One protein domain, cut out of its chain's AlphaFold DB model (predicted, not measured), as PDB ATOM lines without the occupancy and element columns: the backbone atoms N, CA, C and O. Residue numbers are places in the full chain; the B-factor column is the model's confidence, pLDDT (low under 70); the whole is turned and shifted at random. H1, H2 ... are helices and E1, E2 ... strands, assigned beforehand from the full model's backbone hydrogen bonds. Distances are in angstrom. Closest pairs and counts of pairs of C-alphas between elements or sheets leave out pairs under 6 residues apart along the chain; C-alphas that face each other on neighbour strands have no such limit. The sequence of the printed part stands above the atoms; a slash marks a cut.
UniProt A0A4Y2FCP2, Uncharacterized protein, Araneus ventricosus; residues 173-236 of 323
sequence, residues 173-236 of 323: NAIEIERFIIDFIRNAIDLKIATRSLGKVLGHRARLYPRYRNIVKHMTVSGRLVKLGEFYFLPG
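What this domain is: This is residues 173 to 236 of the 323 residues of an uncharacterized protein of Araneus ventricosus (UniProt A0A4Y2FCP2). A short strand hairpin, E1 and E2, packs through E2 on H2, beside a set of three helices in which H1 and H2 fold back as a helical hairpin and H3 closes its open end. H3 reaches from the end of H2 past the beginning of H1 and leads on to the strands. The printed part has 64 residues, with elements in the order H1, H2, H3, E1, E2, an antiparallel sheet E1 - E2, and the class mostly helix. It is compact, with a radius of gyration of the C-alphas of 10.7 A and spans of 28 by 22 by 20 A.

Where its parts are: E1 is residues 226 to 228, 6.5 A long, and E2 is residues 231 to 233, 6.8 A, ending at C-alpha 233 (170.640, 168.467, 130.466). H1, residues 174 to 190, runs 24.5 A from C-alpha 174 at (184.720, 167.109, 118.429). H2 is residues 195 to 208, 20.1 A, and H3 is residues 210 to 221, 16.5 A.

How they stand to each other: E1 and E2 form an antiparallel hairpin at 153 degrees, with N 226 and O 233 2.8 A apart, within hydrogen-bond range. The closest C-alphas of H2 and E2, Gly 199 and Phe 231, are 4.3 A apart. H1 touches H2 with residues 181 to 188 alone, closest at the C-alphas of Ile 185 and Leu 198, 7.2 A; this helical hairpin has a shallow tilt of 21 degrees, opposite ways. H1 touches H3 with residues 174 to 178 alone, closest at the C-alphas of Ala 174 and Ile 215, 6.7 A, at a steep tilt of 68 degrees, only just short of about perpendicular. H2 and H3 touch only at the corner, closest at the C-alphas of Ala 206 and Arg 213, 4.3 A. H1 and E1 are apart. In H1, H2 and H3 every O i to N i+4 pair is within hydrogen-bond range.

The domain as a whole: The two C-alphas farthest apart, those of Lys 192 and Pro 210, are 28.5 A apart. The printed part has no cut, and its four links are tight. The mean pLDDT of the printed part is 78.8; residues 189 to 199, 228, 230 to 231 and 235 to 236 are under 70.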
ATOM      1  N   ASN A 173     185.241 163.298 115.465       83.88
ATOM      2  CA  ASN A 173     185.576 164.706 115.551       83.88
ATOM      3  C   ASN A 173     184.816 165.355 116.723       83.88
ATOM      4  O   ASN A 173     183.726 164.922 117.107       83.88
ATOM      5  N   ALA A 174     185.351 166.433 117.296       83.00
ATOM      6  CA  ALA A 174     184.720 167.109 118.429       83.00
ATOM      7  C   ALA A 174     183.273 167.553 118.123       83.00
ATOM      8  O   ALA A 174     182.412 167.501 118.999       83.00
ATOM      9  N   ILE A 175     183.005 167.907 116.861       87.62
ATOM     10  CA  ILE A 175     181.680 168.259 116.330       87.62
ATOM     11  C   ILE A 175     180.736 167.042 116.300       87.62
ATOM     12  O   ILE A 175     179.555 167.169 116.613       87.62
ATOM     13  N   GLU A 176     181.235 165.858 115.945       88.06
ATOM     14  CA  GLU A 176     180.451 164.614 115.885       88.06
ATOM     15  C   GLU A 176     180.118 164.108 117.287       88.06
ATOM     16  O   GLU A 176     178.979 163.729 117.552       88.06
ATOM     17  N   ILE A 177     181.078 164.189 118.212       87.44
ATOM     18  CA  ILE A 177     180.859 163.902 119.634       87.44
ATOM     19  C   ILE A 177     179.823 164.871 120.228       87.44
ATOM     20  O   ILE A 177     178.935 164.430 120.957       87.44
ATOM     21  N   GLU A 178     179.893 166.169 119.912       89.06
ATOM     22  CA  GLU A 178     178.900 167.154 120.361       89.06
ATOM     23  C   GLU A 178     177.501 166.865 119.791       89.06
ATOM     24  O   GLU A 178     176.534 166.836 120.556       89.06
ATOM     25  N   ARG A 179     177.382 166.581 118.484       89.19
ATOM     26  CA  ARG A 179     176.111 166.160 117.861       89.19
ATOM     27  C   ARG A 179     175.558 164.901 118.525       89.19
ATOM     28  O   ARG A 179     174.417 164.911 118.975       89.19
ATOM     29  N   PHE A 180     176.387 163.867 118.692       89.56
ATOM     30  CA  PHE A 180     176.006 162.636 119.384       89.56
ATOM     31  C   PHE A 180     175.489 162.909 120.803       89.56
ATOM     32  O   PHE A 180     174.477 162.338 121.193       89.56
ATOM     33  N   ILE A 181     176.137 163.791 121.577       87.12
ATOM     34  CA  ILE A 181     175.662 164.176 122.918       87.12
ATOM     35  C   ILE A 181     174.283 164.845 122.835       87.12
ATOM     36  O   ILE A 181     173.387 164.475 123.595       87.12
ATOM     37  N   ILE A 182     174.092 165.798 121.918       86.38
ATOM     38  CA  ILE A 182     172.822 166.520 121.750       86.38
ATOM     39  C   ILE A 182     171.693 165.558 121.360       86.38
ATOM     40  O   ILE A 182     170.645 165.543 122.011       86.38
ATOM     41  N   ASP A 183     171.905 164.726 120.345       86.62
ATOM     42  CA  ASP A 183     170.864 163.846 119.817       86.62
ATOM     43  C   ASP A 183     170.592 162.657 120.755       86.62
ATOM     44  O   ASP A 183     169.438 162.266 120.929       86.62
ATOM     45  N   PHE A 184     171.599 162.160 121.485       85.12
ATOM     46  CA  PHE A 184     171.402 161.190 122.569       85.12
ATOM     47  C   PHE A 184     170.541 161.760 123.709       85.12
ATOM     48  O   PHE A 184     169.667 161.058 124.221       85.12
ATOM     49  N   ILE A 185     170.727 163.032 124.089       81.56
ATOM     50  CA  ILE A 185     169.891 163.683 125.113       81.56
ATOM     51  C   ILE A 185     168.467 163.937 124.591       81.56
ATOM     52  O   ILE A 185     167.515 163.700 125.333       81.56
ATOM     53  N   ARG A 186     168.298 164.374 123.334       80.50
ATOM     54  CA  ARG A 186     166.974 164.546 122.698       80.50
ATOM     55  C   ARG A 186     166.197 163.234 122.664       80.50
ATOM     56  O   ARG A 186     165.146 163.139 123.289       80.50
ATOM     57  N   ASN A 187     166.778 162.198 122.061       80.44
ATOM     58  CA  ASN A 187     166.158 160.879 121.957       80.44
ATOM     59  C   ASN A 187     165.820 160.311 123.346       80.44
ATOM     60  O   ASN A 187     164.759 159.722 123.527       80.44
ATOM     61  N   ALA A 188     166.669 160.532 124.358       76.06
ATOM     62  CA  ALA A 188     166.372 160.133 125.732       76.06
ATOM     63  C   ALA A 188     165.190 160.899 126.358       76.06
ATOM     64  O   ALA A 188     164.422 160.305 127.112       76.06
ATOM     65  N   ILE A 189     165.017 162.189 126.050       68.94
ATOM     66  CA  ILE A 189     163.861 162.984 126.493       68.94
ATOM     67  C   ILE A 189     162.574 162.471 125.834       68.94
ATOM     68  O   ILE A 189     161.588 162.237 126.536       68.94
ATOM     69  N   ASP A 190     162.596 162.245 124.521       69.50
ATOM     70  CA  ASP A 190     161.415 161.842 123.747       69.50
ATOM     71  C   ASP A 190     160.974 160.403 124.083       69.50
ATOM     72  O   ASP A 190     159.789 160.139 124.293       69.50
ATOM     73  N   LEU A 191     161.937 159.496 124.286       69.19
ATOM     74  CA  LEU A 191     161.720 158.134 124.799       69.19
ATOM     75  C   LEU A 191     161.414 158.083 126.313       69.19
ATOM     76  O   LEU A 191     161.292 156.994 126.878       69.19
ATOM     77  N   LYS A 192     161.305 159.234 126.997       66.62
ATOM     78  CA  LYS A 192     161.069 159.364 128.453       66.62
ATOM     79  C   LYS A 192     162.077 158.587 129.319       66.62
ATOM     80  O   LYS A 192     161.773 158.188 130.448       66.62
ATOM     81  N   ILE A 193     163.292 158.378 128.810       65.31
ATOM     82  CA  ILE A 193     164.371 157.679 129.506       65.31
ATOM     83  C   ILE A 193     164.766 158.492 130.742       65.31
ATOM     84  O   ILE A 193     165.013 159.697 130.683       65.31
ATOM     85  N   ALA A 194     164.825 157.822 131.892       58.50
ATOM     86  CA  ALA A 194     165.111 158.477 133.160       58.50
ATOM     87  C   ALA A 194     166.477 159.182 133.119       58.50
ATOM     88  O   ALA A 194     167.507 158.559 132.871       58.50
ATOM     89  N   THR A 195     166.513 160.468 133.471       58.47
ATOM     90  CA  THR A 195     167.727 161.307 133.409       58.47
ATOM     91  C   THR A 195     168.927 160.741 134.188       58.47
ATOM     92  O   THR A 195     170.073 161.097 133.915       58.47
ATOM     93  N   ARG A 196     168.691 159.814 135.128       54.84
ATOM     94  CA  ARG A 196     169.729 159.100 135.889       54.84
ATOM     95  C   ARG A 196     170.520 158.087 135.053       54.84
ATOM     96  O   ARG A 196     171.703 157.905 135.326       54.84
ATOM     97  N   SER A 197     169.926 157.434 134.048       65.69
ATOM     98  CA  SER A 197     170.699 156.596 133.113       65.69
ATOM     99  C   SER A 197     171.458 157.462 132.109       65.69
ATOM    100  O   SER A 197     172.622 157.182 131.844       65.69
ATOM    101  N   LEU A 198     170.863 158.568 131.650       66.94
ATOM    102  CA  LEU A 198     171.512 159.561 130.788       66.94
ATOM    103  C   LEU A 198     172.803 160.117 131.421       66.94
ATOM    104  O   LEU A 198     173.877 160.012 130.828       66.94
ATOM    105  N   GLY A 199     172.726 160.620 132.661       68.19
ATOM    106  CA  GLY A 199     173.893 161.097 133.417       68.19
ATOM    107  C   GLY A 199     174.961 160.016 133.622       68.19
ATOM    108  O   GLY A 199     176.150 160.278 133.430       68.19
ATOM    109  N   LYS A 200     174.549 158.771 133.906       75.44
ATOM    110  CA  LYS A 200     175.462 157.622 134.013       75.44
ATOM    111  C   LYS A 200     176.161 157.283 132.694       75.44
ATOM    112  O   LYS A 200     177.368 157.076 132.718       75.44
ATOM    113  N   VAL A 201     175.460 157.246 131.557       79.06
ATOM    114  CA  VAL A 201     176.070 156.914 130.251       79.06
ATOM    115  C   VAL A 201     177.038 158.009 129.804       79.06
ATOM    116  O   VAL A 201     178.176 157.701 129.445       79.06
ATOM    117  N   LEU A 202     176.634 159.281 129.897       79.50
ATOM    118  CA  LEU A 202     177.502 160.424 129.592       79.50
ATOM    119  C   LEU A 202     178.727 160.453 130.523       79.50
ATOM    120  O   LEU A 202     179.858 160.617 130.065       79.50
ATOM    121  N   GLY A 203     178.519 160.228 131.824       77.50
ATOM    122  CA  GLY A 203     179.581 160.161 132.828       77.50
ATOM    123  C   GLY A 203     180.529 158.970 132.653       77.50
ATOM    124  O   GLY A 203     181.724 159.118 132.886       77.50
ATOM    125  N   HIS A 204     180.033 157.811 132.214       78.50
ATOM    126  CA  HIS A 204     180.846 156.621 131.949       78.50
ATOM    127  C   HIS A 204     181.682 156.788 130.672       78.50
ATOM    128  O   HIS A 204     182.898 156.603 130.721       78.50
ATOM    129  N   ARG A 205     181.091 157.276 129.568       81.00
ATOM    130  CA  ARG A 205     181.851 157.643 128.356       81.00
ATOM    131  C   ARG A 205     182.901 158.726 128.643       81.00
ATOM    132  O   ARG A 205     184.020 158.625 128.155       81.00
ATOM    133  N   ALA A 206     182.604 159.692 129.516       80.62
ATOM    134  CA  ALA A 206     183.570 160.695 129.981       80.62
ATOM    135  C   ALA A 206     184.646 160.167 130.962       80.62
ATOM    136  O   ALA A 206     185.585 160.902 131.271       80.62
ATOM    137  N   ARG A 207     184.537 158.930 131.468       81.12
ATOM    138  CA  ARG A 207     185.627 158.244 132.193       81.12
ATOM    139  C   ARG A 207     186.513 157.448 131.238       81.12
ATOM    140  O   ARG A 207     187.727 157.514 131.379       81.12
ATOM    141  N   LEU A 208     185.913 156.750 130.272       81.19
ATOM    142  CA  LEU A 208     186.631 155.934 129.286       81.19
ATOM    143  C   LEU A 208     187.401 156.777 128.254       81.19
ATOM    144  O   LEU A 208     188.512 156.419 127.882       81.19
ATOM    145  N   TYR A 209     186.839 157.906 127.807       85.69
ATOM    146  CA  TYR A 209     187.383 158.686 126.691       85.69
ATOM    147  C   TYR A 209     187.744 160.127 127.112       85.69
ATOM    148  O   TYR A 209     186.855 160.979 127.238       85.69
ATOM    149  N   PRO A 210     189.041 160.468 127.271       84.81
ATOM    150  CA  PRO A 210     189.474 161.810 127.674       84.81
ATOM    151  C   PRO A 210     189.015 162.938 126.733       84.81
ATOM    152  O   PRO A 210     188.627 164.007 127.206       84.81
ATOM    153  N   ARG A 211     188.972 162.695 125.411       84.31
ATOM    154  CA  ARG A 211     188.412 163.654 124.433       84.31
ATOM    155  C   ARG A 211     186.939 163.967 124.738       84.31
ATOM    156  O   ARG A 211     186.567 165.135 124.820       84.31
ATOM    157  N   TYR A 212     186.132 162.939 125.007       87.50
ATOM    158  CA  TYR A 212     184.713 163.069 125.364       87.50
ATOM    159  C   TYR A 212     184.523 163.886 126.651       87.50
ATOM    160  O   TYR A 212     183.680 164.780 126.704       87.50
ATOM    161  N   ARG A 213     185.361 163.650 127.673       87.50
ATOM    162  CA  ARG A 213     185.371 164.431 128.925       87.50
ATOM    163  C   ARG A 213     185.622 165.920 128.682       87.50
ATOM    164  O   ARG A 213     184.935 166.755 129.270       87.50
ATOM    165  N   ASN A 214     186.588 166.247 127.826       89.81
ATOM    166  CA  ASN A 214     186.932 167.631 127.503       89.81
ATOM    167  C   ASN A 214     185.806 168.328 126.727       89.81
ATOM    168  O   ASN A 214     185.489 169.474 127.032       89.81
ATOM    169  N   ILE A 215     185.146 167.622 125.804       90.31
ATOM    170  CA  ILE A 215     184.006 168.148 125.039       90.31
ATOM    171  C   ILE A 215     182.793 168.372 125.952       90.31
ATOM    172  O   ILE A 215     182.253 169.473 125.968       90.31
ATOM    173  N   VAL A 216     182.434 167.411 126.812       87.75
ATOM    174  CA  VAL A 216     181.369 167.590 127.823       87.75
ATOM    175  C   VAL A 216     181.679 168.769 128.759       87.75
ATOM    176  O   VAL A 216     180.788 169.566 129.061       87.75
ATOM    177  N   LYS A 217     182.942 168.943 129.184       89.50
ATOM    178  CA  LYS A 217     183.367 170.110 129.978       89.50
ATOM    179  C   LYS A 217     183.210 171.414 129.186       89.50
ATOM    180  O   LYS A 217     182.666 172.370 129.731       89.50
ATOM    181  N   HIS A 218     183.627 171.453 127.922       90.19
ATOM    182  CA  HIS A 218     183.487 172.624 127.052       90.19
ATOM    183  C   HIS A 218     182.016 172.993 126.807       90.19
ATOM    184  O   HIS A 218     181.642 174.153 126.977       90.19
ATOM    185  N   MET A 219     181.156 172.017 126.500       88.44
ATOM    186  CA  MET A 219     179.705 172.215 126.379       88.44
ATOM    187  C   MET A 219     179.090 172.744 127.682       88.44
ATOM    188  O   MET A 219     178.188 173.574 127.637       88.44
ATOM    189  N   THR A 220     179.602 172.309 128.840       85.94
ATOM    190  CA  THR A 220     179.143 172.806 130.148       85.94
ATOM    191  C   THR A 220     179.566 174.261 130.386       85.94
ATOM    192  O   THR A 220     178.746 175.082 130.785       85.94
ATOM    193  N   VAL A 221     180.826 174.611 130.103       86.75
ATOM    194  CA  VAL A 221     181.358 175.981 130.276       86.75
ATOM    195  C   VAL A 221     180.732 176.972 129.287       86.75
ATOM    196  O   VAL A 221     180.447 178.104 129.658       86.75
ATOM    197  N   SER A 222     180.457 176.544 128.053       85.94
ATOM    198  CA  SER A 222     179.767 177.351 127.030       85.94
ATOM    199  C   SER A 222     178.240 177.400 127.199       85.94
ATOM    200  O   SER A 222     177.542 177.917 126.330       85.94
ATOM    201  N   GLY A 223     177.692 176.836 128.284       79.75
ATOM    202  CA  GLY A 223     176.254 176.831 128.573       79.75
ATOM    203  C   GLY A 223     175.399 175.955 127.647       79.75
ATOM    204  O   GLY A 223     174.191 175.872 127.849       79.75
ATOM    205  N   ARG A 224     176.003 175.261 126.668       82.62
ATOM    206  CA  ARG A 224     175.339 174.322 125.736       82.62
ATOM    207  C   ARG A 224     174.893 173.019 126.410       82.62
ATOM    208  O   ARG A 224     174.185 172.221 125.801       82.62
ATOM    209  N   LEU A 225     175.299 172.805 127.660       84.12
ATOM    210  CA  LEU A 225     174.918 171.684 128.510       84.12
ATOM    211  C   LEU A 225     174.866 172.161 129.970       84.12
ATOM    212  O   LEU A 225     175.805 172.783 130.454       84.12
ATOM    213  N   VAL A 226     173.794 171.861 130.699       80.25
ATOM    214  CA  VAL A 226     173.660 172.200 132.124       80.25
ATOM    215  C   VAL A 226     173.948 170.954 132.954       80.25
ATOM    216  O   VAL A 226     173.289 169.926 132.782       80.25
ATOM    217  N   LYS A 227     174.928 171.030 133.861       80.12
ATOM    218  CA  LYS A 227     175.266 169.944 134.790       80.12
ATOM    219  C   LYS A 227     174.624 170.185 136.157       80.12
ATOM    220  O   LYS A 227     174.884 171.204 136.787       80.12
ATOM    221  N   LEU A 228     173.851 169.215 136.640       68.81
ATOM    222  CA  LEU A 228     173.170 169.249 137.938       68.81
ATOM    223  C   LEU A 228     173.497 167.948 138.688       68.81
ATOM    224  O   LEU A 228     172.933 166.893 138.403       68.81
ATOM    225  N   GLY A 229     174.464 167.987 139.610       73.94
ATOM    226  CA  GLY A 229     174.976 166.781 140.281       73.94
ATOM    227  C   GLY A 229     175.641 165.800 139.300       73.94
ATOM    228  O   GLY A 229     176.569 166.168 138.580       73.94
ATOM    229  N   GLU A 230     175.172 164.549 139.258       67.38
ATOM    230  CA  GLU A 230     175.604 163.533 138.272       67.38
ATOM    231  C   GLU A 230     174.958 163.695 136.879       67.38
ATOM    232  O   GLU A 230     175.300 162.969 135.945       67.38
ATOM    233  N   PHE A 231     173.990 164.600 136.737       67.56
ATOM    234  CA  PHE A 231     173.083 164.667 135.596       67.56
ATOM    235  C   PHE A 231     173.494 165.780 134.624       67.56
ATOM    236  O   PHE A 231     173.985 166.829 135.043       67.56
ATOM    237  N   TYR A 232     173.237 165.572 133.332       75.81
ATOM    238  CA  TYR A 232     173.441 166.566 132.277       75.81
ATOM    239  C   TYR A 232     172.140 166.781 131.499       75.81
ATOM    240  O   TYR A 232     171.413 165.823 131.229       75.81
ATOM    241  N   PHE A 233     171.866 168.031 131.134       73.50
ATOM    242  CA  PHE A 233     170.640 168.467 130.466       73.50
ATOM    243  C   PHE A 233     170.969 169.437 129.329       73.50
ATOM    244  O   PHE A 233     171.882 170.249 129.459       73.50
ATOM    245  N   LEU A 234     170.207 169.402 128.235       77.00
ATOM    246  CA  LEU A 234     170.302 170.441 127.209       77.00
ATOM    247  C   LEU A 234     169.593 171.729 127.663       77.00
ATOM    248  O   LEU A 234     168.521 171.646 128.269       77.00
ATOM    249  N   PRO A 235     170.119 172.916 127.312       68.62
ATOM    250  CA  PRO A 235     169.384 174.168 127.399       68.62
ATOM    251  C   PRO A 235     168.310 174.204 126.298       68.62
ATOM    252  O   PRO A 235     168.539 174.678 125.187       68.62
ATOM    253  N   GLY A 236     167.114 173.702 126.601       53.88
ATOM    254  CA  GLY A 236     165.925 173.991 125.797       53.88
ATOM    255  C   GLY A 236     165.515 175.471 125.897       53.88
ATOM    256  O   GLY A 236     166.175 176.259 126.586       53.88
TER     257      GLY A 236